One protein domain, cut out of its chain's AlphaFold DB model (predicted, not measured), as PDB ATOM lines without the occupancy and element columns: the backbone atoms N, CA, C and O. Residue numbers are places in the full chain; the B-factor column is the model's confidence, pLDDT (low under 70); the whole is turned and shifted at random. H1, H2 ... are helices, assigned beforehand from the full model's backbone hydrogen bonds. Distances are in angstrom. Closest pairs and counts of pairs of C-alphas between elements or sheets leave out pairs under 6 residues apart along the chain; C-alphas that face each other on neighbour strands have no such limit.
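This is residues 27 to 66 of the 66 residues of an uncharacterized protein of Chloroflexi bacterium (UniProt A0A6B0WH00). A long helix, H1, and a shorter one, H2, follow end to end and meet at a corner, a wide open V with nothing folded back on either arm. Residues 63 to 66 run on as a tail past H2. The printed part has 40 residues with two named helices, H1 then H2, and no named strand; its class is all helix. It is extended, with a radius of gyration of the C-alphas of 17.2 A, a rod spanning 57 by 17 by 7 A.

H1, residues 29 to 49, is 30.1 A long from its first C-alpha at (179.860, 182.199, 188.146) to its last. H2, residues 51 to 62, is 16.7 A long and ends at C-alpha 62, (159.206, 181.245, 148.392).

H1 and H2 meet only through their link, the tight link of one residue, Arg 50. In both helices every O i to N i+4 pair is within hydrogen-bond range.

The two C-alphas farthest apart, those of Gln 27 and Pro 66, are 57.6 A apart. Residues 27 to 66 stand free. The printed part has no cut and ends at the chain's last residue. Its mean pLDDT is 92.7; residues 64 to 66 are under 70.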
ATOM      1  N   GLN A  27     180.760 188.493 189.060       97.75
ATOM      2  CA  GLN A  27     181.127 188.324 190.466       97.75
ATOM      3  C   GLN A  27     180.886 186.890 190.958       97.75
ATOM      4  O   GLN A  27     181.609 186.419 191.828       97.75
ATOM      5  N   ASP A  28     179.861 186.225 190.422       98.25
ATOM      6  CA  ASP A  28     179.435 184.887 190.823       98.25
ATOM      7  C   ASP A  28     179.121 184.055 189.575       98.25
ATOM      8  O   ASP A  28     178.132 184.293 188.870       98.25
ATOM      9  N   ASP A  29     179.990 183.087 189.298       97.81
ATOM     10  CA  ASP A  29     179.860 182.199 188.146       97.81
ATOM     11  C   ASP A  29     178.692 181.215 188.271       97.81
ATOM     12  O   ASP A  29     178.151 180.799 187.248       97.81
ATOM     13  N   GLY A  30     178.271 180.862 189.490       98.44
ATOM     14  CA  GLY A  30     177.125 179.983 189.717       98.44
ATOM     15  C   GLY A  30     175.831 180.659 189.284       98.44
ATOM     16  O   GLY A  30     175.098 180.129 188.451       98.44
ATOM     17  N   VAL A  31     175.615 181.894 189.747       97.69
ATOM     18  CA  VAL A  31     174.455 182.706 189.341       97.69
ATOM     19  C   VAL A  31     174.459 182.959 187.831       97.69
ATOM     20  O   VAL A  31     173.408 182.924 187.185       97.69
ATOM     21  N   ARG A  32     175.637 183.199 187.239       97.44
ATOM     22  CA  ARG A  32     175.771 183.358 185.784       97.44
ATOM     23  C   ARG A  32     175.386 182.079 185.041       97.44
ATOM     24  O   ARG A  32     174.613 182.155 184.090       97.44
ATOM     25  N   LEU A  33     175.896 180.926 185.468       98.25
ATOM     26  CA  LEU A  33     175.622 179.643 184.823       98.25
ATOM     27  C   LEU A  33     174.138 179.261 184.910       98.25
ATOM     28  O   LEU A  33     173.571 178.775 183.931       98.25
ATOM     29  N   GLU A  34     173.494 179.509 186.050       98.31
ATOM     30  CA  GLU A  34     172.051 179.315 186.216       98.31
ATOM     31  C   GLU A  34     171.255 180.187 185.241       98.31
ATOM     32  O   GLU A  34     170.351 179.697 184.560       98.31
ATOM     33  N   PHE A  35     171.625 181.466 185.121       97.50
ATOM     34  CA  PHE A  35     171.007 182.381 184.164       97.50
ATOM     35  C   PHE A  35     171.199 181.914 182.716       97.50
ATOM     36  O   PHE A  35     170.232 181.870 181.956       97.50
ATOM     37  N   GLU A  36     172.419 181.529 182.333       97.88
ATOM     38  CA  GLU A  36     172.724 181.024 180.990       97.88
ATOM     39  C   GLU A  36     171.900 179.777 180.660       97.88
ATOM     40  O   GLU A  36     171.249 179.708 179.614       97.88
ATOM     41  N   THR A  37     171.859 178.823 181.589       98.25
ATOM     42  CA  THR A  37     171.100 177.576 181.442       98.25
ATOM     43  C   THR A  37     169.606 177.848 181.283       98.25
ATOM     44  O   THR A  37     168.958 177.284 180.394       98.25
ATOM     45  N   LEU A  38     169.050 178.739 182.108       98.25
ATOM     46  CA  LEU A  38     167.645 179.127 182.043       98.25
ATOM     47  C   LEU A  38     167.303 179.776 180.696       98.25
ATOM     48  O   LEU A  38     166.361 179.343 180.031       98.25
ATOM     49  N   VAL A  39     168.072 180.783 180.273       98.38
ATOM     50  CA  VAL A  39     167.826 181.512 179.020       98.38
ATOM     51  C   VAL A  39     167.900 180.578 177.819       98.38
ATOM     52  O   VAL A  39     167.014 180.615 176.967       98.38
ATOM     53  N   LEU A  40     168.921 179.719 177.751       98.19
ATOM     54  CA  LEU A  40     169.076 178.779 176.640       98.19
ATOM     55  C   LEU A  40     167.921 177.773 176.586       98.19
ATOM     56  O   LEU A  40     167.404 177.504 175.501       98.19
ATOM     57  N   SER A  41     167.450 177.291 177.738       98.38
ATOM     58  CA  SER A  41     166.287 176.396 177.818       98.38
ATOM     59  C   SER A  41     164.996 177.094 177.362       98.38
ATOM     60  O   SER A  41     164.212 176.535 176.595       98.38
ATOM     61  N   MET A  42     164.784 178.347 177.782       98.38
ATOM     62  CA  MET A  42     163.645 179.156 177.332       98.38
ATOM     63  C   MET A  42     163.709 179.437 175.828       98.38
ATOM     64  O   MET A  42     162.685 179.379 175.149       98.38
ATOM     65  N   TYR A  43     164.899 179.718 175.295       98.31
ATOM     66  CA  TYR A  43     165.097 179.991 173.875       98.31
ATOM     67  C   TYR A  43     164.836 178.756 173.006       98.31
ATOM     68  O   TYR A  43     164.178 178.868 171.972       98.31
ATOM     69  N   GLN A  44     165.289 177.575 173.439       98.19
ATOM     70  CA  GLN A  44     164.975 176.301 172.780       98.19
ATOM     71  C   GLN A  44     163.462 176.095 172.681       98.19
ATOM     72  O   GLN A  44     162.930 175.969 171.580       98.19
ATOM     73  N   ARG A  45     162.755 176.192 173.811       98.25
ATOM     74  CA  ARG A  45     161.296 176.056 173.840       98.25
ATOM     75  C   ARG A  45     160.591 177.085 172.950       98.25
ATOM     76  O   ARG A  45     159.681 176.734 172.205       98.25
ATOM     77  N   LEU A  46     161.019 178.346 172.995       97.62
ATOM     78  CA  LEU A  46     160.460 179.408 172.155       97.62
ATOM     79  C   LEU A  46     160.637 179.105 170.659       97.62
ATOM     80  O   LEU A  46     159.753 179.402 169.852       97.62
ATOM     81  N   ASN A  47     161.772 178.519 170.275       96.56
ATOM     82  CA  ASN A  47     162.028 178.110 168.897       96.56
ATOM     83  C   ASN A  47     161.152 176.937 168.460       96.56
ATOM     84  O   ASN A  47     160.730 176.923 167.298       96.56
ATOM     85  N   ASP A  48     160.859 175.999 169.356       97.50
ATOM     86  CA  ASP A  48     159.948 174.886 169.083       97.50
ATOM     87  C   ASP A  48     158.517 175.399 168.880       97.50
ATOM     88  O   ASP A  48     157.895 175.121 167.853       97.50
ATOM     89  N   GLU A  49     158.032 176.251 169.788       97.12
ATOM     90  CA  GLU A  49     156.706 176.880 169.697       97.12
ATOM     91  C   GLU A  49     156.553 177.715 168.410       97.12
ATOM     92  O   GLU A  49     155.498 177.725 167.775       97.12
ATOM     93  N   ARG A  50     157.627 178.385 167.970       96.31
ATOM     94  CA  ARG A  50     157.644 179.196 166.741       96.31
ATOM     95  C   ARG A  50     157.980 178.412 165.472       96.31
ATOM     96  O   ARG A  50     157.961 179.012 164.397       96.31
ATOM     97  N   ALA A  51     158.289 177.116 165.544       94.88
ATOM     98  CA  ALA A  51     158.744 176.350 164.382       94.88
ATOM     99  C   ALA A  51     157.738 176.380 163.224       94.88
ATOM    100  O   ALA A  51     158.126 176.642 162.085       94.88
ATOM    101  N   GLY A  52     156.447 176.217 163.528       94.75
ATOM    102  CA  GLY A  52     155.377 176.305 162.531       94.75
ATOM    103  C   GLY A  52     155.262 177.694 161.896       94.75
ATOM    104  O   GLY A  52     155.142 177.807 160.679       94.75
ATOM    105  N   ILE A  53     155.384 178.757 162.700       94.81
ATOM    106  CA  ILE A  53     155.353 180.144 162.211       94.81
ATOM    107  C   ILE A  53     156.532 180.400 161.267       94.81
ATOM    108  O   ILE A  53     156.346 180.956 160.188       94.81
ATOM    109  N   ARG A  54     157.742 179.959 161.635       91.12
ATOM    110  CA  ARG A  54     158.919 180.111 160.767       91.12
ATOM    111  C   ARG A  54     158.744 179.373 159.445       91.12
ATOM    112  O   ARG A  54     159.071 179.937 158.407       91.12
ATOM    113  N   ALA A  55     158.235 178.142 159.476       93.44
ATOM    114  CA  ALA A  55     157.989 177.367 158.264       93.44
ATOM    115  C   ALA A  55     156.989 178.080 157.339       93.44
ATOM    116  O   ALA A  55     157.257 178.218 156.149       93.44
ATOM    117  N   ALA A  56     155.898 178.614 157.896       94.00
ATOM    118  CA  ALA A  56     154.904 179.366 157.135       94.00
ATOM    119  C   ALA A  56     155.478 180.643 156.495       94.00
ATOM    120  O   ALA A  56     155.175 180.935 155.342       94.00
ATOM    121  N   ILE A  57     156.333 181.383 157.213       93.31
ATOM    122  CA  ILE A  57     157.010 182.580 156.682       93.31
ATOM    123  C   ILE A  57     157.966 182.217 155.539       93.31
ATOM    124  O   ILE A  57     158.039 182.928 154.541       93.31
ATOM    125  N   VAL A  58     158.715 181.118 155.669       92.44
ATOM    126  CA  VAL A  58     159.642 180.669 154.617       92.44
ATOM    127  C   VAL A  58     158.882 180.210 153.373       92.44
ATOM    128  O   VAL A  58     159.286 180.545 152.261       92.44
ATOM    129  N   GLU A  59     157.782 179.478 153.550       91.75
ATOM    130  CA  GLU A  59     156.934 179.035 152.442       91.75
ATOM    131  C   GLU A  59     156.298 180.228 151.717       91.75
ATOM    132  O   GLU A  59     156.373 180.316 150.491       91.75
ATOM    133  N   SER A  60     155.758 181.203 152.459       88.88
ATOM    134  CA  SER A  60     155.162 182.400 151.854       88.88
ATOM    135  C   SER A  60     156.188 183.271 151.128       88.88
ATOM    136  O   SER A  60     155.872 183.824 150.081       88.88
ATOM    137  N   ALA A  61     157.424 183.354 151.629       87.19
ATOM    138  CA  ALA A  61     158.509 184.070 150.960       87.19
ATOM    139  C   ALA A  61     159.016 183.362 149.687       87.19
ATOM    140  O   ALA A  61     159.627 184.006 148.834       87.19
ATOM    141  N   ARG A  62     158.803 182.044 149.559       80.94
ATOM    142  CA  ARG A  62     159.206 181.245 148.392       80.94
ATOM    143  C   ARG A  62     158.152 181.249 147.282       80.94
ATOM    144  O   ARG A  62     158.518 181.071 146.119       80.94
ATOM    145  N   ALA A  63     156.877 181.442 147.609       72.25
ATOM    146  CA  ALA A  63     155.829 181.573 146.606       72.25
ATOM    147  C   ALA A  63     156.032 182.877 145.802       72.25
ATOM    148  O   ALA A  63     156.076 183.953 146.402       72.25
ATOM    149  N   PRO A  64     156.174 182.826 144.461       61.47
ATOM    150  CA  PRO A  64     156.225 184.043 143.662       61.47
ATOM    151  C   PRO A  64     154.902 184.803 143.821       61.47
ATOM    152  O   PRO A  64     153.829 184.198 143.805       61.47
ATOM    153  N   ALA A  65     154.986 186.125 144.000       64.88
ATOM    154  CA  ALA A  65     153.812 186.991 143.972       64.88
ATOM    155  C   ALA A  65     153.049 186.795 142.640       64.88
ATOM    156  O   ALA A  65     153.709 186.559 141.622       64.88
ATOM    157  N   PRO A  66     151.701 186.847 142.651       64.12
ATOM    158  CA  PRO A  66     150.886 186.659 141.451       64.12
ATOM    159  C   PRO A  66     151.168 187.705 140.368       64.12
ATOM    160  O   PRO A  66     151.514 188.857 140.724       64.12
TER     161      PRO A  66